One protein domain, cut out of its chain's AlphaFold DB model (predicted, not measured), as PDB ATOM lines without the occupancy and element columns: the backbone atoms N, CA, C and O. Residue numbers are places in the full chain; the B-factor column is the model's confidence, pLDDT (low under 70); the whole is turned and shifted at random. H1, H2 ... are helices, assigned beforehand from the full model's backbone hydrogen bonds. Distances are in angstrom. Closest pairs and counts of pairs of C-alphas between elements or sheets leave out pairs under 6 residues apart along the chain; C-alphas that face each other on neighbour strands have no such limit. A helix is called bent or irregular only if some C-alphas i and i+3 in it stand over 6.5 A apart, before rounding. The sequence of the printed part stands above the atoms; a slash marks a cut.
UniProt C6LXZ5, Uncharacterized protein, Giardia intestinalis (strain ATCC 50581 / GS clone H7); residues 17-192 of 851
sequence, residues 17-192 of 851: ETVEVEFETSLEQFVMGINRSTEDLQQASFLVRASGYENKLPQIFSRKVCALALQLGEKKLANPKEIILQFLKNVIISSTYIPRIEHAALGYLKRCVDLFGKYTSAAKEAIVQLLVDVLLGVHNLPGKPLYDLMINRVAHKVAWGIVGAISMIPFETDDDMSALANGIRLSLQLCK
ATOM      1  N   GLU A  17      50.772   3.492  44.097       70.19
ATOM      2  CA  GLU A  17      50.705   3.255  42.653       70.19
ATOM      3  C   GLU A  17      49.261   3.299  42.129       70.19
ATOM      4  O   GLU A  17      49.025   3.855  41.061       70.19
ATOM      5  N   THR A  18      48.274   2.772  42.873       74.94
ATOM      6  CA  THR A  18      46.859   2.855  42.458       74.94
ATOM      7  C   THR A  18      46.381   4.306  42.451       74.94
ATOM      8  O   THR A  18      45.817   4.761  41.461       74.94
ATOM      9  N   VAL A  19      46.689   5.057  43.516       72.75
ATOM     10  CA  VAL A  19      46.312   6.476  43.649       72.75
ATOM     11  C   VAL A  19      47.034   7.352  42.611       72.75
ATOM     12  O   VAL A  19      46.455   8.311  42.101       72.75
ATOM     13  N   GLU A  20      48.282   7.023  42.257       72.25
ATOM     14  CA  GLU A  20      49.024   7.691  41.180       72.25
ATOM     15  C   GLU A  20      48.407   7.405  39.800       72.25
ATOM     16  O   GLU A  20      48.177   8.349  39.045       72.25
ATOM     17  N   VAL A  21      48.058   6.151  39.486       80.50
ATOM     18  CA  VAL A  21      47.427   5.767  38.205       80.50
ATOM     19  C   VAL A  21      46.015   6.342  38.054       80.50
ATOM     20  O   VAL A  21      45.668   6.819  36.970       80.50
ATOM     21  N   GLU A  22      45.206   6.346  39.116       80.06
ATOM     22  CA  GLU A  22      43.883   6.981  39.118       80.06
ATOM     23  C   GLU A  22      44.006   8.488  38.857       80.06
ATOM     24  O   GLU A  22      43.376   9.001  37.930       80.06
ATOM     25  N   PHE A  23      44.888   9.187  39.581       79.94
ATOM     26  CA  PHE A  23      45.128  10.613  39.353       79.94
ATOM     27  C   PHE A  23      45.687  10.909  37.956       79.94
ATOM     28  O   PHE A  23      45.212  11.842  37.311       79.94
ATOM     29  N   GLU A  24      46.657  10.132  37.459       80.62
ATOM     30  CA  GLU A  24      47.168  10.289  36.094       80.62
ATOM     31  C   GLU A  24      46.054  10.121  35.052       80.62
ATOM     32  O   GLU A  24      45.998  10.894  34.096       80.62
ATOM     33  N   THR A  25      45.155   9.152  35.246       83.94
ATOM     34  CA  THR A  25      44.050   8.862  34.325       83.94
ATOM     35  C   THR A  25      42.994   9.968  34.349       83.94
ATOM     36  O   THR A  25      42.611  10.469  33.290       83.94
ATOM     37  N   SER A  26      42.556  10.407  35.534       83.12
ATOM     38  CA  SER A  26      41.623  11.532  35.681       83.12
ATOM     39  C   SER A  26      42.210  12.835  35.138       83.12
ATOM     40  O   SER A  26      41.511  13.584  34.458       83.12
ATOM     41  N   LEU A  27      43.500  13.095  35.378       80.12
ATOM     42  CA  LEU A  27      44.202  14.261  34.845       80.12
ATOM     43  C   LEU A  27      44.289  14.223  33.313       80.12
ATOM     44  O   LEU A  27      44.028  15.232  32.664       80.12
ATOM     45  N   GLU A  28      44.643  13.079  32.729       82.50
ATOM     46  CA  GLU A  28      44.752  12.908  31.278       82.50
ATOM     47  C   GLU A  28      43.386  13.074  30.592       82.50
ATOM     48  O   GLU A  28      43.270  13.829  29.625       82.50
ATOM     49  N   GLN A  29      42.325  12.482  31.152       82.12
ATOM     50  CA  GLN A  29      40.948  12.679  30.683       82.12
ATOM     51  C   GLN A  29      40.473  14.133  30.818       82.12
ATOM     52  O   GLN A  29      39.793  14.628  29.918       82.12
ATOM     53  N   PHE A  30      40.824  14.822  31.909       76.88
ATOM     54  CA  PHE A  30      40.427  16.213  32.139       76.88
ATOM     55  C   PHE A  30      41.178  17.185  31.218       76.88
ATOM     56  O   PHE A  30      40.560  18.021  30.564       76.88
ATOM     57  N   VAL A  31      42.500  17.040  31.077       77.25
ATOM     58  CA  VAL A  31      43.319  17.847  30.154       77.25
ATOM     59  C   VAL A  31      42.855  17.665  28.703       77.25
ATOM     60  O   VAL A  31      42.694  18.650  27.981       77.25
ATOM     61  N   MET A  32      42.534  16.434  28.297       74.31
ATOM     62  CA  MET A  32      41.953  16.135  26.980       74.31
ATOM     63  C   MET A  32      40.479  16.568  26.827       74.31
ATOM     64  O   MET A  32      39.922  16.436  25.738       74.31
ATOM     65  N   GLY A  33      39.830  17.078  27.881       69.56
ATOM     66  CA  GLY A  33      38.438  17.546  27.860       69.56
ATOM     67  C   GLY A  33      37.382  16.443  27.732       69.56
ATOM     68  O   GLY A  33      36.224  16.751  27.437       69.56
ATOM     69  N   ILE A  34      37.787  15.183  27.937       79.12
ATOM     70  CA  ILE A  34      36.941  13.979  27.932       79.12
ATOM     71  C   ILE A  34      36.083  13.957  29.200       79.12
ATOM     72  O   ILE A  34      34.881  13.716  29.129       79.12
ATOM     73  N   ASN A  35      36.696  14.271  30.343       72.00
ATOM     74  CA  ASN A  35      35.989  14.585  31.577       72.00
ATOM     75  C   ASN A  35      36.040  16.104  31.810       72.00
ATOM     76  O   ASN A  35      37.064  16.738  31.567       72.00
ATOM     77  N   ARG A  36      34.931  16.695  32.259       65.50
ATOM     78  CA  ARG A  36      34.828  18.124  32.619       65.50
ATOM     79  C   ARG A  36      34.442  18.340  34.084       65.50
ATOM     80  O   ARG A  36      34.318  19.482  34.518       65.50
ATOM     81  N   SER A  37      34.262  17.263  34.850       69.56
ATOM     82  CA  SER A  37      34.037  17.335  36.289       69.56
ATOM     83  C   SER A  37      35.305  17.812  36.990       69.56
ATOM     84  O   SER A  37      36.327  17.125  37.024       69.56
ATOM     85  N   THR A  38      35.242  19.005  37.576       70.44
ATOM     86  CA  THR A  38      36.285  19.477  38.492       70.44
ATOM     87  C   THR A  38      36.243  18.750  39.832       70.44
ATOM     88  O   THR A  38      37.246  18.752  40.537       70.44
ATOM     89  N   GLU A  39      35.118  18.126  40.190       74.50
ATOM     90  CA  GLU A  39      34.965  17.395  41.453       74.50
ATOM     91  C   GLU A  39      35.784  16.099  41.438       74.50
ATOM     92  O   GLU A  39      36.507  15.832  42.392       74.50
ATOM     93  N   ASP A  40      35.782  15.362  40.324       74.31
ATOM     94  CA  ASP A  40      36.568  14.134  40.144       74.31
ATOM     95  C   ASP A  40      38.074  14.429  40.279       74.31
ATOM     96  O   ASP A  40      38.800  13.751  41.010       74.31
ATOM     97  N   LEU A  41      38.544  15.500  39.626       75.62
ATOM     98  CA  LEU A  41      39.940  15.942  39.692       75.62
ATOM     99  C   LEU A  41      40.314  16.473  41.089       75.62
ATOM    100  O   LEU A  41      41.443  16.273  41.541       75.62
ATOM    101  N   GLN A  42      39.382  17.123  41.795       74.94
ATOM    102  CA  GLN A  42      39.573  17.551  43.186       74.94
ATOM    103  C   GLN A  42      39.654  16.355  44.141       74.94
ATOM    104  O   GLN A  42      40.551  16.332  44.983       74.94
ATOM    105  N   GLN A  43      38.786  15.351  43.992       78.19
ATOM    106  CA  GLN A  43      38.811  14.121  44.787       78.19
ATOM    107  C   GLN A  43      40.118  13.352  44.560       78.19
ATOM    108  O   GLN A  43      40.813  13.036  45.526       78.19
ATOM    109  N   ALA A  44      40.533  13.159  43.303       76.00
ATOM    110  CA  ALA A  44      41.824  12.552  42.980       76.00
ATOM    111  C   ALA A  44      43.003  13.366  43.556       76.00
ATOM    112  O   ALA A  44      43.882  12.814  44.217       76.00
ATOM    113  N   SER A  45      43.012  14.698  43.400       74.62
ATOM    114  CA  SER A  45      44.065  15.555  43.969       74.62
ATOM    115  C   SER A  45      44.087  15.550  45.506       74.62
ATOM    116  O   SER A  45      45.157  15.696  46.102       74.62
ATOM    117  N   PHE A  46      42.935  15.376  46.159       77.06
ATOM    118  CA  PHE A  46      42.830  15.219  47.608       77.06
ATOM    119  C   PHE A  46      43.400  13.872  48.068       77.06
ATOM    120  O   PHE A  46      44.216  13.854  48.987       77.06
ATOM    121  N   LEU A  47      43.062  12.766  47.394       74.81
ATOM    122  CA  LEU A  47      43.603  11.434  47.688       74.81
ATOM    123  C   LEU A  47      45.138  11.396  47.552       74.81
ATOM    124  O   LEU A  47      45.819  10.889  48.442       74.81
ATOM    125  N   VAL A  48      45.701  12.025  46.512       75.12
ATOM    126  CA  VAL A  48      47.163  12.133  46.312       75.12
ATOM    127  C   VAL A  48      47.847  13.021  47.373       75.12
ATOM    128  O   VAL A  48      49.021  12.827  47.694       75.12
ATOM    129  N   ARG A  49      47.134  13.995  47.959       72.25
ATOM    130  CA  ARG A  49      47.638  14.766  49.114       72.25
ATOM    131  C   ARG A  49      47.556  13.958  50.408       72.25
ATOM    132  O   ARG A  49      48.514  13.967  51.175       72.25
ATOM    133  N   ALA A  50      46.464  13.226  50.624       74.50
ATOM    134  CA  ALA A  50      46.270  12.361  51.787       74.50
ATOM    135  C   ALA A  50      47.295  11.211  51.854       74.50
ATOM    136  O   ALA A  50      47.705  10.829  52.947       74.50
ATOM    137  N   SER A  51      47.776  10.713  50.707       72.06
ATOM    138  CA  SER A  51      48.874   9.734  50.623       72.06
ATOM    139  C   SER A  51      50.287  10.341  50.751       72.06
ATOM    140  O   SER A  51      51.281   9.629  50.608       72.06
ATOM    141  N   GLY A  52      50.408  11.647  51.024       70.38
ATOM    142  CA  GLY A  52      51.689  12.336  51.243       70.38
ATOM    143  C   GLY A  52      52.493  12.647  49.971       70.38
ATOM    144  O   GLY A  52      53.633  13.103  50.053       70.38
ATOM    145  N   TYR A  53      51.917  12.440  48.787       72.62
ATOM    146  CA  TYR A  53      52.622  12.507  47.501       72.62
ATOM    147  C   TYR A  53      52.684  13.926  46.888       72.62
ATOM    148  O   TYR A  53      53.169  14.115  45.769       72.62
ATOM    149  N   GLU A  54      52.225  14.946  47.624       70.19
ATOM    150  CA  GLU A  54      52.012  16.326  47.153       70.19
ATOM    151  C   GLU A  54      53.221  16.933  46.413       70.19
ATOM    152  O   GLU A  54      53.057  17.629  45.411       70.19
ATOM    153  N   ASN A  55      54.446  16.635  46.859       71.56
ATOM    154  CA  ASN A  55      55.675  17.178  46.269       71.56
ATOM    155  C   ASN A  55      55.927  16.721  44.814       71.56
ATOM    156  O   ASN A  55      56.656  17.396  44.088       71.56
ATOM    157  N   LYS A  56      55.341  15.595  44.374       74.38
ATOM    158  CA  LYS A  56      55.496  15.056  43.010       74.38
ATOM    159  C   LYS A  56      54.400  15.494  42.036       74.38
ATOM    160  O   LYS A  56      54.654  15.491  40.830       74.38
ATOM    161  N   LEU A  57      53.232  15.926  42.529       74.25
ATOM    162  CA  LEU A  57      52.111  16.401  41.699       74.25
ATOM    163  C   LEU A  57      52.545  17.392  40.589       74.25
ATOM    164  O   LEU A  57      52.165  17.167  39.438       74.25
ATOM    165  N   PRO A  58      53.396  18.416  40.848       75.00
ATOM    166  CA  PRO A  58      53.887  19.321  39.800       75.00
ATOM    167  C   PRO A  58      54.696  18.642  38.690       75.00
ATOM    168  O   PRO A  58      54.598  19.013  37.522       75.00
ATOM    169  N   GLN A  59      55.500  17.636  39.038       77.12
ATOM    170  CA  GLN A  59      56.394  16.955  38.098       77.12
ATOM    171  C   GLN A  59      55.611  16.012  37.176       77.12
ATOM    172  O   GLN A  59      55.845  15.991  35.966       77.12
ATOM    173  N   ILE A  60      54.638  15.289  37.735       77.50
ATOM    174  CA  ILE A  60      53.738  14.393  36.997       77.50
ATOM    175  C   ILE A  60      52.843  15.208  36.059       77.50
ATOM    176  O   ILE A  60      52.794  14.928  34.860       77.50
ATOM    177  N   PHE A  61      52.238  16.290  36.568       79.38
ATOM    178  CA  PHE A  61      51.453  17.232  35.768       79.38
ATOM    179  C   PHE A  61      52.265  17.794  34.591       79.38
ATOM    180  O   PHE A  61      51.838  17.678  33.443       79.38
ATOM    181  N   SER A  62      53.481  18.304  34.846       78.31
ATOM    182  CA  SER A  62      54.393  18.768  33.789       78.31
ATOM    183  C   SER A  62      54.626  17.710  32.713       78.31
ATOM    184  O   SER A  62      54.612  18.033  31.525       78.31
ATOM    185  N   ARG A  63      54.911  16.468  33.122       83.19
ATOM    186  CA  ARG A  63      55.293  15.382  32.214       83.19
ATOM    187  C   ARG A  63      54.121  14.968  31.328       83.19
ATOM    188  O   ARG A  63      54.306  14.854  30.119       83.19
ATOM    189  N   LYS A  64      52.929  14.803  31.908       83.06
ATOM    190  CA  LYS A  64      51.696  14.462  31.181       83.06
ATOM    191  C   LYS A  64      51.281  15.569  30.217       83.06
ATOM    192  O   LYS A  64      51.092  15.290  29.038       83.06
ATOM    193  N   VAL A  65      51.229  16.823  30.671       83.62
ATOM    194  CA  VAL A  65      50.852  17.968  29.822       83.62
ATOM    195  C   VAL A  65      51.812  18.129  28.635       83.62
ATOM    196  O   VAL A  65      51.357  18.276  27.504       83.62
ATOM    197  N   CYS A  66      53.129  18.014  28.846       84.44
ATOM    198  CA  CYS A  66      54.093  18.071  27.740       84.44
ATOM    199  C   CYS A  66      53.970  16.864  26.787       84.44
ATOM    200  O   CYS A  66      54.008  17.041  25.572       84.44
ATOM    201  N   ALA A  67      53.776  15.644  27.305       84.94
ATOM    202  CA  ALA A  67      53.603  14.453  26.469       84.94
ATOM    203  C   ALA A  67      52.330  14.519  25.603       84.94
ATOM    204  O   ALA A  67      52.365  14.159  24.427       84.94
ATOM    205  N   LEU A  68      51.220  15.016  26.156       85.38
ATOM    206  CA  LEU A  68      49.968  15.210  25.421       85.38
ATOM    207  C   LEU A  68      50.090  16.319  24.364       85.38
ATOM    208  O   LEU A  68      49.617  16.135  23.243       85.38
ATOM    209  N   ALA A  69      50.775  17.427  24.675       86.81
ATOM    210  CA  ALA A  69      51.045  18.491  23.705       86.81
ATOM    211  C   ALA A  69      51.866  17.983  22.505       86.81
ATOM    212  O   ALA A  69      51.479  18.224  21.361       86.81
ATOM    213  N   LEU A  70      52.924  17.196  22.753       87.25
ATOM    214  CA  LEU A  70      53.722  16.558  21.700       87.25
ATOM    215  C   LEU A  70      52.864  15.632  20.820       87.25
ATOM    216  O   LEU A  70      52.850  15.775  19.599       87.25
ATOM    217  N   GLN A  71      52.069  14.743  21.428       84.69
ATOM    218  CA  GLN A  71      51.168  13.859  20.678       84.69
ATOM    219  C   GLN A  71      50.158  14.628  19.808       84.69
ATOM    220  O   GLN A  71      49.788  14.158  18.731       84.69
ATOM    221  N   LEU A  72      49.664  15.781  20.270       83.75
ATOM    222  CA  LEU A  72      48.768  16.648  19.496       83.75
ATOM    223  C   LEU A  72      49.512  17.355  18.350       83.75
ATOM    224  O   LEU A  72      48.968  17.448  17.249       83.75
ATOM    225  N   GLY A  73      50.759  17.779  18.579       82.69
ATOM    226  CA  GLY A  73      51.660  18.324  17.559       82.69
ATOM    227  C   GLY A  73      52.006  17.321  16.455       82.69
ATOM    228  O   GLY A  73      52.089  17.697  15.285       82.69
ATOM    229  N   GLU A  74      52.137  16.033  16.781       84.38
ATOM    230  CA  GLU A  74      52.413  14.948  15.827       84.38
ATOM    231  C   GLU A  74      51.171  14.527  15.016       84.38
ATOM    232  O   GLU A  74      51.255  14.369  13.793       84.38
ATOM    233  N   LYS A  75      49.995  14.422  15.654       82.62
ATOM    234  CA  LYS A  75      48.723  14.010  15.018       82.62
ATOM    235  C   LYS A  75      48.271  14.965  13.898       82.62
ATOM    236  O   LYS A  75      48.676  16.124  13.833       82.62
ATOM    237  N   LYS A  76      47.414  14.488  12.985       82.00
ATOM    238  CA  LYS A  76      46.774  15.315  11.942       82.00
ATOM    239  C   LYS A  76      45.398  15.782  12.425       82.00
ATOM    240  O   LYS A  76      44.398  15.101  12.223       82.00
ATOM    241  N   LEU A  77      45.369  16.928  13.101       82.31
ATOM    242  CA  LEU A  77      44.160  17.532  13.664       82.31
ATOM    243  C   LEU A  77      43.288  18.164  12.564       82.31
ATOM    244  O   LEU A  77      43.812  18.836  11.676       82.31
ATOM    245  N   ALA A  78      41.967  17.970  12.639       79.19
ATOM    246  CA  ALA A  78      41.003  18.520  11.675       79.19
ATOM    247  C   ALA A  78      40.674  20.005  11.926       79.19
ATOM    248  O   ALA A  78      40.520  20.771  10.981       79.19
ATOM    249  N   ASN A  79      40.620  20.417  13.197       84.38
ATOM    250  CA  ASN A  79      40.590  21.817  13.621       84.38
ATOM    251  C   ASN A  79      41.666  22.000  14.711       84.38
ATOM    252  O   ASN A  79      41.367  21.814  15.892       84.38
ATOM    253  N   PRO A  80      42.934  22.268  14.338       84.38
ATOM    254  CA  PRO A  80      44.031  22.328  15.301       84.38
ATOM    255  C   PRO A  80      43.835  23.439  16.333       84.38
ATOM    256  O   PRO A  80      44.046  23.186  17.514       84.38
ATOM    257  N   LYS A  81      43.376  24.628  15.914       84.19
ATOM    258  CA  LYS A  81      43.198  25.779  16.810       84.19
ATOM    259  C   LYS A  81      42.233  25.460  17.951       84.19
ATOM    260  O   LYS A  81      42.595  25.648  19.105       84.19
ATOM    261  N   GLU A  82      41.035  24.959  17.649       82.31
ATOM    262  CA  GLU A  82      40.024  24.704  18.687       82.31
ATOM    263  C   GLU A  82      40.453  23.573  19.633       82.31
ATOM    264  O   GLU A  82      40.286  23.678  20.844       82.31
ATOM    265  N   ILE A  83      41.080  22.517  19.105       83.06
ATOM    266  CA  ILE A  83      41.591  21.404  19.921       83.06
ATOM    267  C   ILE A  83      42.708  21.888  20.861       83.06
ATOM    268  O   ILE A  83      42.699  21.551  22.046       83.06
ATOM    269  N   ILE A  84      43.632  22.716  20.364       87.00
ATOM    270  CA  ILE A  84      44.698  23.324  21.172       87.00
ATOM    271  C   ILE A  84      44.113  24.309  22.198       87.00
ATOM    272  O   ILE A  84      44.515  24.283  23.358       87.00
ATOM    273  N   LEU A  85      43.126  25.127  21.819       84.88
ATOM    274  CA  LEU A  85      42.449  26.062  22.719       84.88
ATOM    275  C   LEU A  85      41.789  25.333  23.895       84.88
ATOM    276  O   LEU A  85      42.033  25.694  25.043       84.88
ATOM    277  N   GLN A  86      40.993  24.292  23.635       81.62
ATOM    278  CA  GLN A  86      40.330  23.520  24.693       81.62
ATOM    279  C   GLN A  86      41.348  22.797  25.593       81.62
ATOM    280  O   GLN A  86      41.218  22.839  26.815       81.62
ATOM    281  N   PHE A  87      42.413  22.227  25.019       85.62
ATOM    282  CA  PHE A  87      43.528  21.659  25.784       85.62
ATOM    283  C   PHE A  87      44.170  22.698  26.722       85.62
ATOM    284  O   PHE A  87      44.278  22.460  27.925       85.62
ATOM    285  N   LEU A  88      44.540  23.880  26.213       84.38
ATOM    286  CA  LEU A  88      45.172  24.934  27.017       84.38
ATOM    287  C   LEU A  88      44.231  25.478  28.110       84.38
ATOM    288  O   LEU A  88      44.679  25.734  29.230       84.38
ATOM    289  N   LYS A  89      42.924  25.583  27.826       81.31
ATOM    290  CA  LYS A  89      41.886  25.918  28.818       81.31
ATOM    291  C   LYS A  89      41.871  24.912  29.971       81.31
ATOM    292  O   LYS A  89      41.938  25.316  31.132       81.31
ATOM    293  N   ASN A  90      41.861  23.614  29.669       79.06
ATOM    294  CA  ASN A  90      41.852  22.557  30.684       79.06
ATOM    295  C   ASN A  90      43.171  22.476  31.471       79.06
ATOM    296  O   ASN A  90      43.145  22.224  32.678       79.06
ATOM    297  N   VAL A  91      44.318  22.733  30.825       80.56
ATOM    298  CA  VAL A  91      45.631  22.847  31.490       80.56
ATOM    299  C   VAL A  91      45.620  23.986  32.510       80.56
ATOM    300  O   VAL A  91      46.032  23.777  33.652       80.56
ATOM    301  N   ILE A  92      45.090  25.161  32.143       78.38
ATOM    302  CA  ILE A  92      44.927  26.285  33.073       78.38
ATOM    303  C   ILE A  92      44.015  25.894  34.234       78.38
ATOM    304  O   ILE A  92      44.452  25.972  35.382       78.38
ATOM    305  N   ILE A  93      42.797  25.418  33.960       74.88
ATOM    306  CA  ILE A  93      41.825  25.054  35.003       74.88
ATOM    307  C   ILE A  93      42.439  24.036  35.984       74.88
ATOM    308  O   ILE A  93      42.434  24.276  37.191       74.88
ATOM    309  N   SER A  94      43.071  22.970  35.480       74.94
ATOM    310  CA  SER A  94      43.776  21.975  36.308       74.94
ATOM    311  C   SER A  94      44.881  22.593  37.167       74.94
ATOM    312  O   SER A  94      44.999  22.262  38.346       74.94
ATOM    313  N   SER A  95      45.678  23.510  36.602       75.06
ATOM    314  CA  SER A  95      46.770  24.159  37.336       75.06
ATOM    315  C   SER A  95      46.268  24.975  38.532       75.06
ATOM    316  O   SER A  95      46.921  24.976  39.573       75.06
ATOM    317  N   THR A  96      45.075  25.576  38.437       71.06
ATOM    318  CA  THR A  96      44.488  26.363  39.537       71.06
ATOM    319  C   THR A  96      44.017  25.522  40.727       71.06
ATOM    320  O   THR A  96      43.906  26.044  41.833       71.06
ATOM    321  N   TYR A  97      43.797  24.214  40.549       69.81
ATOM    322  CA  TYR A  97      43.424  23.309  41.645       69.81
ATOM    323  C   TYR A  97      44.626  22.712  42.397       69.81
ATOM    324  O   TYR A  97      44.444  22.045  43.422       69.81
ATOM    325  N   ILE A  98      45.858  22.960  41.939       72.25
ATOM    326  CA  ILE A  98      47.087  22.428  42.539       72.25
ATOM    327  C   ILE A  98      47.983  23.618  42.946       72.25
ATOM    328  O   ILE A  98      48.815  24.044  42.151       72.25
ATOM    329  N   PRO A  99      47.866  24.159  44.179       60.81
ATOM    330  CA  PRO A  99      48.403  25.486  44.532       60.81
ATOM    331  C   PRO A  99      49.907  25.689  44.292       60.81
ATOM    332  O   PRO A  99      50.359  26.783  43.973       60.81
ATOM    333  N   ARG A 100      50.710  24.621  44.384       64.56
ATOM    334  CA  ARG A 100      52.160  24.673  44.109       64.56
ATOM    335  C   ARG A 100      52.507  24.762  42.609       64.56
ATOM    336  O   ARG A 100      53.681  24.892  42.275       64.56
ATOM    337  N   ILE A 101      51.517  24.674  41.715       63.19
ATOM    338  CA  ILE A 101      51.661  24.739  40.251       63.19
ATOM    339  C   ILE A 101      51.326  26.132  39.691       63.19
ATOM    340  O   ILE A 101      51.737  26.428  38.572       63.19
ATOM    341  N   GLU A 102      50.684  27.029  40.451       58.91
ATOM    342  CA  GLU A 102      50.311  28.381  39.981       58.91
ATOM    343  C   GLU A 102      51.498  29.135  39.340       58.91
ATOM    344  O   GLU A 102      51.381  29.683  38.246       58.91
ATOM    345  N   HIS A 103      52.683  29.070  39.959       56.16
ATOM    346  CA  HIS A 103      53.919  29.666  39.430       56.16
ATOM    347  C   HIS A 103      54.634  28.827  38.349       56.16
ATOM    348  O   HIS A 103      55.565  29.313  37.711       56.16
ATOM    349  N   ALA A 104      54.227  27.576  38.129       60.03
ATOM    350  CA  ALA A 104      54.805  26.670  37.134       60.03
ATOM    351  C   ALA A 104      53.989  26.598  35.827       60.03
ATOM    352  O   ALA A 104      54.559  26.279  34.783       60.03
ATOM    353  N   ALA A 105      52.700  26.965  35.852       58.88
ATOM    354  CA  ALA A 105      51.848  27.092  34.662       58.88
ATOM    355  C   ALA A 105      52.489  27.981  33.574       58.88
ATOM    356  O   ALA A 105      52.463  27.631  32.393       58.88
ATOM    357  N   LEU A 106      53.176  29.047  34.009       56.12
ATOM    358  CA  LEU A 106      54.134  29.865  33.249       56.12
ATOM    359  C   LEU A 106      55.027  29.053  32.296       56.12
ATOM    360  O   LEU A 106      55.079  29.311  31.095       56.12
ATOM    361  N   GLY A 107      55.729  28.054  32.834       65.25
ATOM    362  CA  GLY A 107      56.660  27.228  32.071       65.25
ATOM    363  C   GLY A 107      55.971  26.198  31.177       65.25
ATOM    364  O   GLY A 107      56.562  25.770  30.189       65.25
ATOM    365  N   TYR A 108      54.741  25.792  31.499       72.56
ATOM    366  CA  TYR A 108      54.014  24.782  30.727       72.56
ATOM    367  C   TYR A 108      53.326  25.374  29.500       72.56
ATOM    368  O   TYR A 108      53.448  24.786  28.432       72.56
ATOM    369  N   LEU A 109      52.703  26.555  29.605       71.69
ATOM    370  CA  LEU A 109      52.077  27.218  28.453       71.69
ATOM    371  C   LEU A 109      53.086  27.442  27.316       71.69
ATOM    372  O   LEU A 109      52.813  27.045  26.185       71.69
ATOM    373  N   LYS A 110      54.280  27.975  27.624       74.12
ATOM    374  CA  LYS A 110      55.354  28.147  26.632       74.12
ATOM    375  C   LYS A 110      55.796  26.811  26.021       74.12
ATOM    376  O   LYS A 110      55.736  26.659  24.805       74.12
ATOM    377  N   ARG A 111      56.136  25.817  26.855       77.88
ATOM    378  CA  ARG A 111      56.548  24.477  26.385       77.88
ATOM    379  C   ARG A 111      55.494  23.811  25.502       77.88
ATOM    380  O   ARG A 111      55.860  23.106  24.573       77.88
ATOM    381  N   CYS A 112      54.202  24.013  25.764       80.25
ATOM    382  CA  CYS A 112      53.149  23.477  24.908       80.25
ATOM    383  C   CYS A 112      53.205  24.066  23.490       80.25
ATOM    384  O   CYS A 112      53.093  23.292  22.546       80.25
ATOM    385  N   VAL A 113      53.453  25.375  23.321       77.69
ATOM    386  CA  VAL A 113      53.662  25.989  21.989       77.69
ATOM    387  C   VAL A 113      54.820  25.321  21.265       77.69
ATOM    388  O   VAL A 113      54.642  24.843  20.146       77.69
ATOM    389  N   ASP A 114      55.970  25.238  21.935       81.00
ATOM    390  CA  ASP A 114      57.201  24.668  21.384       81.00
ATOM    391  C   ASP A 114      56.995  23.202  20.931       81.00
ATOM    392  O   ASP A 114      57.579  22.755  19.945       81.00
ATOM    393  N   LEU A 115      56.113  22.459  21.617       84.75
ATOM    394  CA  LEU A 115      55.777  21.057  21.337       84.75
ATOM    395  C   LEU A 115      54.658  20.856  20.295       84.75
ATOM    396  O   LEU A 115      54.522  19.750  19.772       84.75
ATOM    397  N   PHE A 116      53.875  21.884  19.942       84.00
ATOM    398  CA  PHE A 116      52.852  21.774  18.888       84.00
ATOM    399  C   PHE A 116      53.432  21.813  17.459       84.00
ATOM    400  O   PHE A 116      52.723  21.487  16.500       84.00
ATOM    401  N   GLY A 117      54.718  22.149  17.299       78.06
ATOM    402  CA  GLY A 117      55.508  21.925  16.083       78.06
ATOM    403  C   GLY A 117      54.894  22.523  14.813       78.06
ATOM    404  O   GLY A 117      54.912  23.729  14.600       78.06
ATOM    405  N   LYS A 118      54.314  21.682  13.947       79.12
ATOM    406  CA  LYS A 118      53.674  22.127  12.691       79.12
ATOM    407  C   LYS A 118      52.428  23.011  12.883       79.12
ATOM    408  O   LYS A 118      51.888  23.508  11.900       79.12
ATOM    409  N   TYR A 119      51.954  23.186  14.119       82.88
ATOM    410  CA  TYR A 119      50.778  23.988  14.461       82.88
ATOM    411  C   TYR A 119      51.096  25.292  15.221       82.88
ATOM    412  O   TYR A 119      50.166  25.910  15.732       82.88
ATOM    413  N   THR A 120      52.356  25.752  15.281       81.81
ATOM    414  CA  THR A 120      52.772  26.950  16.053       81.81
ATOM    415  C   THR A 120      51.883  28.181  15.845       81.81
ATOM    416  O   THR A 120      51.469  28.789  16.827       81.81
ATOM    417  N   SER A 121      51.522  28.522  14.600       82.69
ATOM    418  CA  SER A 121      50.614  29.647  14.309       82.69
ATOM    419  C   SER A 121      49.237  29.460  14.971       82.69
ATOM    420  O   SER A 121      48.814  30.295  15.768       82.69
ATOM    421  N   ALA A 122      48.589  28.306  14.770       84.94
ATOM    422  CA  ALA A 122      47.305  27.979  15.402       84.94
ATOM    423  C   ALA A 122      47.389  27.888  16.941       84.94
ATOM    424  O   ALA A 122      46.413  28.181  17.630       84.94
ATOM    425  N   ALA A 123      48.549  27.513  17.494       86.56
ATOM    426  CA  ALA A 123      48.799  27.534  18.932       86.56
ATOM    427  C   ALA A 123      48.927  28.966  19.480       86.56
ATOM    428  O   ALA A 123      48.375  29.261  20.541       86.56
ATOM    429  N   LYS A 124      49.587  29.874  18.749       86.88
ATOM    430  CA  LYS A 124      49.659  31.301  19.097       86.88
ATOM    431  C   LYS A 124      48.291  31.983  18.980       86.88
ATOM    432  O   LYS A 124      47.899  32.678  19.915       86.88
ATOM    433  N   GLU A 125      47.500  31.691  17.943       87.12
ATOM    434  CA  GLU A 125      46.097  32.141  17.861       87.12
ATOM    435  C   GLU A 125      45.249  31.655  19.048       87.12
ATOM    436  O   GLU A 125      44.438  32.409  19.591       87.12
ATOM    437  N   ALA A 126      45.412  30.387  19.448       86.75
ATOM    438  CA  ALA A 126      44.706  29.813  20.590       86.75
ATOM    439  C   ALA A 126      45.119  30.477  21.915       86.75
ATOM    440  O   ALA A 126      44.262  30.735  22.754       86.75
ATOM    441  N   ILE A 127      46.397  30.815  22.093       86.62
ATOM    442  CA  ILE A 127      46.890  31.544  23.272       86.62
ATOM    443  C   ILE A 127      46.345  32.967  23.343       86.62
ATOM    444  O   ILE A 127      45.964  33.421  24.418       86.62
ATOM    445  N   VAL A 128      46.262  33.663  22.212       87.62
ATOM    446  CA  VAL A 128      45.711  35.023  22.160       87.62
ATOM    447  C   VAL A 128      44.215  35.014  22.473       87.62
ATOM    448  O   VAL A 128      43.753  35.827  23.269       87.62
ATOM    449  N   GLN A 129      43.464  34.048  21.940       86.25
ATOM    450  CA  GLN A 129      42.059  33.872  22.315       86.25
ATOM    451  C   GLN A 129      41.891  33.484  23.794       86.25
ATOM    452  O   GLN A 129      40.998  33.989  24.466       86.25
ATOM    453  N   LEU A 130      42.770  32.634  24.327       84.50
ATOM    454  CA  LEU A 130      42.785  32.256  25.740       84.50
ATOM    455  C   LEU A 130      43.071  33.449  26.664       84.50
ATOM    456  O   LEU A 130      42.457  33.559  27.723       84.50
ATOM    457  N   LEU A 131      43.966  34.353  26.258       85.81
ATOM    458  CA  LEU A 131      44.247  35.599  26.967       85.81
ATOM    459  C   LEU A 131      43.022  36.522  26.983       85.81
ATOM    460  O   LEU A 131      42.668  37.042  28.040       85.81
ATOM    461  N   VAL A 132      42.338  36.675  25.843       84.94
ATOM    462  CA  VAL A 132      41.079  37.433  25.758       84.94
ATOM    463  C   VAL A 132      40.001  36.802  26.648       84.94
ATOM    464  O   VAL A 132      39.375  37.521  27.421       84.94
ATOM    465  N   ASP A 133      39.824  35.477  26.627       79.56
ATOM    466  CA  ASP A 133      38.868  34.770  27.497       79.56
ATOM    467  C   ASP A 133      39.168  34.989  28.999       79.56
ATOM    468  O   ASP A 133      38.245  35.178  29.794       79.56
ATOM    469  N   VAL A 134      40.446  35.012  29.399       80.75
ATOM    470  CA  VAL A 134      40.870  35.293  30.786       80.75
ATOM    471  C   VAL A 134      40.610  36.755  31.173       80.75
ATOM    472  O   VAL A 134      40.063  37.009  32.248       80.75
ATOM    473  N   LEU A 135      40.937  37.718  30.304       81.88
ATOM    474  CA  LEU A 135      40.681  39.145  30.544       81.88
ATOM    475  C   LEU A 135      39.173  39.462  30.590       81.88
ATOM    476  O   LEU A 135      38.727  40.251  31.424       81.88
ATOM    477  N   LEU A 136      38.355  38.792  29.773       77.06
ATOM    478  CA  LEU A 136      36.891  38.891  29.825       77.06
ATOM    479  C   LEU A 136      36.319  38.407  31.168       77.06
ATOM    480  O   LEU A 136      35.401  39.037  31.701       77.06
ATOM    481  N   GLY A 137      36.883  37.331  31.730       70.94
ATOM    482  CA  GLY A 137      36.551  36.849  33.074       70.94
ATOM    483  C   GLY A 137      36.974  37.824  34.180       70.94
ATOM    484  O   GLY A 137      36.202  38.092  35.097       70.94
ATOM    485  N   VAL A 138      38.165  38.425  34.063       73.75
ATOM    486  CA  VAL A 138      38.664  39.464  34.986       73.75
ATOM    487  C   VAL A 138      37.742  40.689  35.016       73.75
ATOM    488  O   VAL A 138      37.361  41.150  36.094       73.75
ATOM    489  N   HIS A 139      37.335  41.195  33.850       71.44
ATOM    490  CA  HIS A 139      36.533  42.418  33.745       71.44
ATOM    491  C   HIS A 139      35.023  42.236  33.977       71.44
ATOM    492  O   HIS A 139      34.301  43.232  33.949       71.44
ATOM    493  N   ASN A 140      34.544  41.011  34.242       61.72
ATOM    494  CA  ASN A 140      33.160  40.709  34.641       61.72
ATOM    495  C   ASN A 140      32.087  41.404  33.772       61.72
ATOM    496  O   ASN A 140      31.286  42.204  34.261       61.72
ATOM    497  N   LEU A 141      32.061  41.100  32.466       56.91
ATOM    498  CA  LEU A 141      31.066  41.667  31.545       56.91
ATOM    499  C   LEU A 141      29.617  41.448  32.042       56.91
ATOM    500  O   LEU A 141      29.199  40.299  32.195       56.91
ATOM    501  N   PRO A 142      28.804  42.510  32.223       43.66
ATOM    502  CA  PRO A 142      27.452  42.376  32.753       43.66
ATOM    503  C   PRO A 142      26.502  41.741  31.730       43.66
ATOM    504  O   PRO A 142      26.328  42.242  30.617       43.66
ATOM    505  N   GLY A 143      25.865  40.643  32.130       43.50
ATOM    506  CA  GLY A 143      25.000  39.792  31.310       43.50
ATOM    507  C   GLY A 143      25.268  38.315  31.615       43.50
ATOM    508  O   GLY A 143      26.179  38.001  32.377       43.50
ATOM    509  N   LYS A 144      24.503  37.383  31.024       39.84
ATOM    510  CA  LYS A 144      24.922  35.968  31.038       39.84
ATOM    511  C   LYS A 144      26.312  35.874  30.390       39.84
ATOM    512  O   LYS A 144      26.479  36.472  29.321       39.84
ATOM    513  N   PRO A 145      27.280  35.150  30.982       47.84
ATOM    514  CA  PRO A 145      28.573  34.972  30.344       47.84
ATOM    515  C   PRO A 145      28.345  34.281  28.996       47.84
ATOM    516  O   PRO A 145      27.664  33.260  28.921       47.84
ATOM    517  N   LEU A 146      28.880  34.875  27.924       44.12
ATOM    518  CA  LEU A 146      28.746  34.373  26.546       44.12
ATOM    519  C   LEU A 146      29.294  32.948  26.385       44.12
ATOM    520  O   LEU A 146      28.891  32.222  25.483       44.12
ATOM    521  N   TYR A 147      30.177  32.556  27.301       48.94
ATOM    522  CA  TYR A 147      30.736  31.227  27.406       48.94
ATOM    523  C   TYR A 147      30.444  30.645  28.788       48.94
ATOM    524  O   TYR A 147      30.750  31.271  29.805       48.94
ATOM    525  N   ASP A 148      29.980  29.397  28.829       44.16
ATOM    526  CA  ASP A 148      29.908  28.582  30.051       44.16
ATOM    527  C   ASP A 148      31.312  28.037  30.416       44.16
ATOM    528  O   ASP A 148      31.548  26.841  30.590       44.16
ATOM    529  N   LEU A 149      32.305  28.935  30.412       52.12
ATOM    530  CA  LEU A 149      33.716  28.629  30.624       52.12
ATOM    531  C   LEU A 149      34.043  28.639  32.114       52.12
ATOM    532  O   LEU A 149      33.955  29.669  32.784       52.12
ATOM    533  N   MET A 150      34.557  27.512  32.604       55.81
ATOM    534  CA  MET A 150      35.038  27.380  33.984       55.81
ATOM    535  C   MET A 150      36.237  28.296  34.298       55.81
ATOM    536  O   MET A 150      36.526  28.524  35.467       55.81
ATOM    537  N   ILE A 151      36.873  28.898  33.281       62.25
ATOM    538  CA  ILE A 151      37.854  29.989  33.436       62.25
ATOM    539  C   ILE A 151      37.278  31.175  34.225       62.25
ATOM    540  O   ILE A 151      37.990  31.748  35.042       62.25
ATOM    541  N   ASN A 152      35.979  31.471  34.106       58.84
ATOM    542  CA  ASN A 152      35.324  32.526  34.893       58.84
ATOM    543  C   ASN A 152      35.238  32.203  36.403       58.84
ATOM    544  O   ASN A 152      34.784  33.034  37.184       58.84
ATOM    545  N   ARG A 153      35.654  30.999  36.829       63.09
ATOM    546  CA  ARG A 153      35.784  30.592  38.240       63.09
ATOM    547  C   ARG A 153      37.230  30.669  38.754       63.09
ATOM    548  O   ARG A 153      37.465  30.391  39.929       63.09
ATOM    549  N   VAL A 154      38.199  31.028  37.907       68.75
ATOM    550  CA  VAL A 154      39.598  31.238  38.312       68.75
ATOM    551  C   VAL A 154      39.691  32.499  39.170       68.75
ATOM    552  O   VAL A 154      39.200  33.562  38.794       68.75
ATOM    553  N   ALA A 155      40.342  32.399  40.330       70.19
ATOM    554  CA  ALA A 155      40.509  33.537  41.226       70.19
ATOM    555  C   ALA A 155      41.287  34.677  40.540       70.19
ATOM    556  O   ALA A 155      42.344  34.447  39.954       70.19
ATOM    557  N   HIS A 156      40.809  35.918  40.681       73.25
ATOM    558  CA  HIS A 156      41.347  37.115  40.012       73.25
ATOM    559  C   HIS A 156      42.883  37.259  40.108       73.25
ATOM    560  O   HIS A 156      43.541  37.590  39.126       73.25
ATOM    561  N   LYS A 157      43.483  36.934  41.263       73.94
ATOM    562  CA  LYS A 157      44.948  36.930  41.456       73.94
ATOM    563  C   LYS A 157      45.674  35.957  40.508       73.94
ATOM    564  O   LYS A 157      46.738  36.285  39.993       73.94
ATOM    565  N   VAL A 158      45.106  34.772  40.288       72.50
ATOM    566  CA  VAL A 158      45.663  33.727  39.415       72.50
ATOM    567  C   VAL A 158      45.456  34.092  37.943       72.50
ATOM    568  O   VAL A 158      46.362  33.894  37.139       72.50
ATOM    569  N   ALA A 159      44.324  34.717  37.600       76.19
ATOM    570  CA  ALA A 159      44.066  35.238  36.256       76.19
ATOM    571  C   ALA A 159      45.141  36.248  35.806       76.19
ATOM    572  O   ALA A 159      45.718  36.084  34.734       76.19
ATOM    573  N   TRP A 160      45.514  37.218  36.650       76.31
ATOM    574  CA  TRP A 160      46.626  38.135  36.347       76.31
ATOM    575  C   TRP A 160      47.995  37.441  36.274       76.31
ATOM    576  O   TRP A 160      48.839  37.828  35.466       76.31
ATOM    577  N   GLY A 161      48.206  36.370  37.049       73.00
ATOM    578  CA  GLY A 161      49.385  35.506  36.912       73.00
ATOM    579  C   GLY A 161      49.465  34.804  35.549       73.00
ATOM    580  O   GLY A 161      50.557  34.638  35.012       73.00
ATOM    581  N   ILE A 162      48.320  34.447  34.961       74.88
ATOM    582  CA  ILE A 162      48.211  33.869  33.612       74.88
ATOM    583  C   ILE A 162      48.422  34.939  32.529       74.88
ATOM    584  O   ILE A 162      49.135  34.680  31.561       74.88
ATOM    585  N   VAL A 163      47.876  36.149  32.700       78.50
ATOM    586  CA  VAL A 163      48.113  37.291  31.789       78.50
ATOM    587  C   VAL A 163      49.615  37.575  31.670       78.50
ATOM    588  O   VAL A 163      50.170  37.521  30.573       78.50
ATOM    589  N   GLY A 164      50.294  37.757  32.810       74.12
ATOM    590  CA  GLY A 164      51.746  37.973  32.866       74.12
ATOM    591  C   GLY A 164      52.596  36.762  32.457       74.12
ATOM    592  O   GLY A 164      53.801  36.901  32.259       74.12
ATOM    593  N   ALA A 165      51.994  35.576  32.320       73.75
ATOM    594  CA  ALA A 165      52.651  34.394  31.771       73.75
ATOM    595  C   ALA A 165      52.601  34.358  30.244       73.75
ATOM    596  O   ALA A 165      53.601  34.063  29.590       73.75
ATOM    597  N   ILE A 166      51.436  34.669  29.678       79.06
ATOM    598  CA  ILE A 166      51.215  34.666  28.234       79.06
ATOM    599  C   ILE A 166      52.036  35.778  27.558       79.06
ATOM    600  O   ILE A 166      52.630  35.533  26.510       79.06
ATOM    601  N   SER A 167      52.188  36.944  28.197       74.88
ATOM    602  CA  SER A 167      53.031  38.044  27.697       74.88
ATOM    603  C   SER A 167      54.546  37.756  27.698       74.88
ATOM    604  O   SER A 167      55.324  38.596  27.256       74.88
ATOM    605  N   MET A 168      54.990  36.597  28.203       74.44
ATOM    606  CA  MET A 168      56.394  36.140  28.159       74.44
ATOM    607  C   MET A 168      56.662  35.143  27.011       74.44
ATOM    608  O   MET A 168      57.760  34.584  26.893       74.44
ATOM    609  N   ILE A 169      55.654  34.880  26.173       78.25
ATOM    610  CA  ILE A 169      55.767  34.056  24.968       78.25
ATOM    611  C   ILE A 169      56.157  34.978  23.799       78.25
ATOM    612  O   ILE A 169      55.494  35.995  23.603       78.25
ATOM    613  N   PRO A 170      57.213  34.665  23.025       74.62
ATOM    614  CA  PRO A 170      57.693  35.555  21.972       74.62
ATOM    615  C   PRO A 170      56.726  35.612  20.782       74.62
ATOM    616  O   PRO A 170      56.380  34.584  20.189       74.62
ATOM    617  N   PHE A 171      56.332  36.831  20.421       78.88
ATOM    618  CA  PHE A 171      55.688  37.192  19.160       78.88
ATOM    619  C   PHE A 171      56.657  38.151  18.464       78.88
ATOM    620  O   PHE A 171      56.748  39.317  18.837       78.88
ATOM    621  N   GLU A 172      57.462  37.624  17.541       76.38
ATOM    622  CA  GLU A 172      58.652  38.315  17.002       76.38
ATOM    623  C   GLU A 172      58.685  38.338  15.465       76.38
ATOM    624  O   GLU A 172      59.491  39.055  14.876       76.38
ATOM    625  N   THR A 173      57.806  37.576  14.805       80.31
ATOM    626  CA  THR A 173      57.707  37.486  13.339       80.31
ATOM    627  C   THR A 173      56.385  38.060  12.818       80.31
ATOM    628  O   THR A 173      55.401  38.133  13.555       80.31
ATOM    629  N   ASP A 174      56.318  38.421  11.533       76.12
ATOM    630  CA  ASP A 174      55.065  38.891  10.917       76.12
ATOM    631  C   ASP A 174      53.962  37.815  10.928       76.12
ATOM    632  O   ASP A 174      52.790  38.137  11.124       76.12
ATOM    633  N   ASP A 175      54.322  36.529  10.821       80.00
ATOM    634  CA  ASP A 175      53.384  35.409  10.993       80.00
ATOM    635  C   ASP A 175      52.803  35.358  12.419       80.00
ATOM    636  O   ASP A 175      51.627  35.032  12.601       80.00
ATOM    637  N   ASP A 176      53.590  35.730  13.437       81.88
ATOM    638  CA  ASP A 176      53.108  35.857  14.816       81.88
ATOM    639  C   ASP A 176      52.161  37.050  14.973       81.88
ATOM    640  O   ASP A 176      51.126  36.924  15.624       81.88
ATOM    641  N   MET A 177      52.487  38.197  14.371       81.94
ATOM    642  CA  MET A 177      51.645  39.400  14.415       81.94
ATOM    643  C   MET A 177      50.326  39.197  13.653       81.94
ATOM    644  O   MET A 177      49.266  39.634  14.102       81.94
ATOM    645  N   SER A 178      50.365  38.437  12.557       84.00
ATOM    646  CA  SER A 178      49.190  37.957  11.829       84.00
ATOM    647  C   SER A 178      48.336  37.008  12.689       84.00
ATOM    648  O   SER A 178      47.122  37.204  12.806       84.00
ATOM    649  N   ALA A 179      48.952  36.037  13.377       83.62
ATOM    650  CA  ALA A 179      48.262  35.142  14.313       83.62
ATOM    651  C   ALA A 179      47.677  35.887  15.532       83.62
ATOM    652  O   ALA A 179      46.579  35.567  15.991       83.62
ATOM    653  N   LEU A 180      48.365  36.916  16.032       86.00
ATOM    654  CA  LEU A 180      47.890  37.807  17.091       86.00
ATOM    655  C   LEU A 180      46.646  38.579  16.646       86.00
ATOM    656  O   LEU A 180      45.596  38.490  17.289       86.00
ATOM    657  N   ALA A 181      46.722  39.255  15.499       85.75
ATOM    658  CA  ALA A 181      45.595  39.978  14.929       85.75
ATOM    659  C   ALA A 181      44.397  39.052  14.653       85.75
ATOM    660  O   ALA A 181      43.258  39.391  14.983       85.75
ATOM    661  N   ASN A 182      44.637  37.851  14.112       87.06
ATOM    662  CA  ASN A 182      43.583  36.875  13.849       87.06
ATOM    663  C   ASN A 182      42.976  36.295  15.142       87.06
ATOM    664  O   ASN A 182      41.760  36.118  15.222       87.06
ATOM    665  N   GLY A 183      43.790  36.058  16.176       85.12
ATOM    666  CA  GLY A 183      43.342  35.627  17.501       85.12
ATOM    667  C   GLY A 183      42.397  36.638  18.157       85.12
ATOM    668  O   GLY A 183      41.305  36.260  18.592       85.12
ATOM    669  N   ILE A 184      42.760  37.927  18.147       87.44
ATOM    670  CA  ILE A 184      41.892  39.025  18.611       87.44
ATOM    671  C   ILE A 184      40.608  39.058  17.769       87.44
ATOM    672  O   ILE A 184      39.508  38.959  18.315       87.44
ATOM    673  N   ARG A 185      40.731  39.111  16.435       87.88
ATOM    674  CA  ARG A 185      39.604  39.193  15.488       87.88
ATOM    675  C   ARG A 185      38.568  38.088  15.700       87.88
ATOM    676  O   ARG A 185      37.374  38.373  15.744       87.88
ATOM    677  N   LEU A 186      39.015  36.842  15.856       84.31
ATOM    678  CA  LEU A 186      38.143  35.684  16.080       84.31
ATOM    679  C   LEU A 186      37.466  35.731  17.459       84.31
ATOM    680  O   LEU A 186      36.291  35.392  17.572       84.31
ATOM    681  N   SER A 187      38.164  36.216  18.489       84.38
ATOM    682  CA  SER A 187      37.594  36.393  19.834       84.38
ATOM    683  C   SER A 187      36.498  37.465  19.854       84.38
ATOM    684  O   SER A 187      35.434  37.259  20.438       84.38
ATOM    685  N   LEU A 188      36.710  38.581  19.145       85.56
ATOM    686  CA  LEU A 188      35.695  39.619  18.942       85.56
ATOM    687  C   LEU A 188      34.502  39.094  18.124       85.56
ATOM    688  O   LEU A 188      33.356  39.356  18.478       85.56
ATOM    689  N   GLN A 189      34.741  38.308  17.067       85.31
ATOM    690  CA  GLN A 189      33.665  37.700  16.269       85.31
ATOM    691  C   GLN A 189      32.778  36.762  17.100       85.31
ATOM    692  O   GLN A 189      31.560  36.831  16.973       85.31
ATOM    693  N   LEU A 190      33.355  35.956  17.998       79.25
ATOM    694  CA  LEU A 190      32.593  35.107  18.926       79.25
ATOM    695  C   LEU A 190      31.810  35.911  19.983       79.25
ATOM    696  O   LEU A 190      30.797  35.437  20.491       79.25
ATOM    697  N   CYS A 191      32.241  37.139  20.288       77.38
ATOM    698  CA  CYS A 191      31.530  38.050  21.188       77.38
ATOM    699  C   CYS A 191      30.485  38.933  20.480       77.38
ATOM    700  O   CYS A 191      29.774  39.696  21.144       77.38
ATOM    701  N   LYS A 192      30.389  38.878  19.146       79.62
ATOM    702  CA  LYS A 192      29.423  39.653  18.361       79.62
ATOM    703  C   LYS A 192      28.012  39.097  18.554       79.62
ATOM    704  O   LYS A 192      27.789  37.892  18.514       79.62
TER     705      LYS A 192
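AT A GLANCE: This is residues 17 to 192 of the 851 residues of an uncharacterized protein of Giardia intestinalis (strain ATCC 50581 / GS clone H7) (UniProt C6LXZ5). The long helix H5 folds back on itself as a V of two arms, H5a and H5b, with H4 in the core, packed on H5b. H3 runs beside H5a, the hairpin of H1 and H2 makes one end of the body, H8 crosses H5b at the other, and H7 spans the V's open end. The printed part has 176 residues, with eight named helices, H1 to H8 in chain order, no named strand, and the class all helix. It is compact, with a radius of gyration of the C-alphas of 16.1 A and spans of 48 by 40 by 28 A.

IN THESE COORDINATES: Find C-alpha 17 at (50.705, 3.255, 42.653), where H1, residues 17 to 31, begins. Next come H2, residues 38 to 50, H3, residues 54 to 74, 31.4 A long, and H4, residues 80 to 96, 24.6 A. H5, residues 105 to 138, was assigned as one helix by its hydrogen bonds but is bent, with C-alphas 115 and 118 9.0 A apart; its arms are H5a, residues 105 to 115, and H5b, residues 118 to 138, 32.0 A. H3 and H5b are irregular: C-alphas 55 and 58 are 7.0 A apart, 118 and 121 8.3 A. Then follow H6, residues 150 to 153, H7, residues 156 to 166, and H8, residues 174 to 190, 24.2 A, ending at C-alpha 190 (32.593, 35.107, 18.926).

HOW THE PARTS SIT: H1 and H2 touch as a hairpin, closest at the C-alphas of Phe 23 and Ala 44, 5.3 A. H3, H4 and H5a form an up and down bundle, each running against the one before. H5 is the hub; its arm H5b touches H8 at a steep tilt of 46 degrees, closest at the C-alphas of Glu 125 and Gly 183, 4.5 A. H7 touches H5a, closest at the C-alphas of Leu 106 and Ala 165, 5.0 A. H6 touches H4, closest at the C-alphas of Ile 93 and Ile 151, 6.5 A. Every O i to N i+4 pair is within hydrogen-bond range in H1, H2, H4, H7 and H8, against 15 of 17 in H3, 6 of 7 in H5a and 16 of 17 in H5b; H6 is too short for one.

THE WHOLE: The two farthest C-alphas, of Ser 51 and Asp 174, are 49.6 A apart. The printed part has no cut, and the link from H5 to H6 is long, with 11 residues. Look for pLDDT under 70 at residues 33, 36 to 37, 97, 99 to 107 and 140 to 154 of this model.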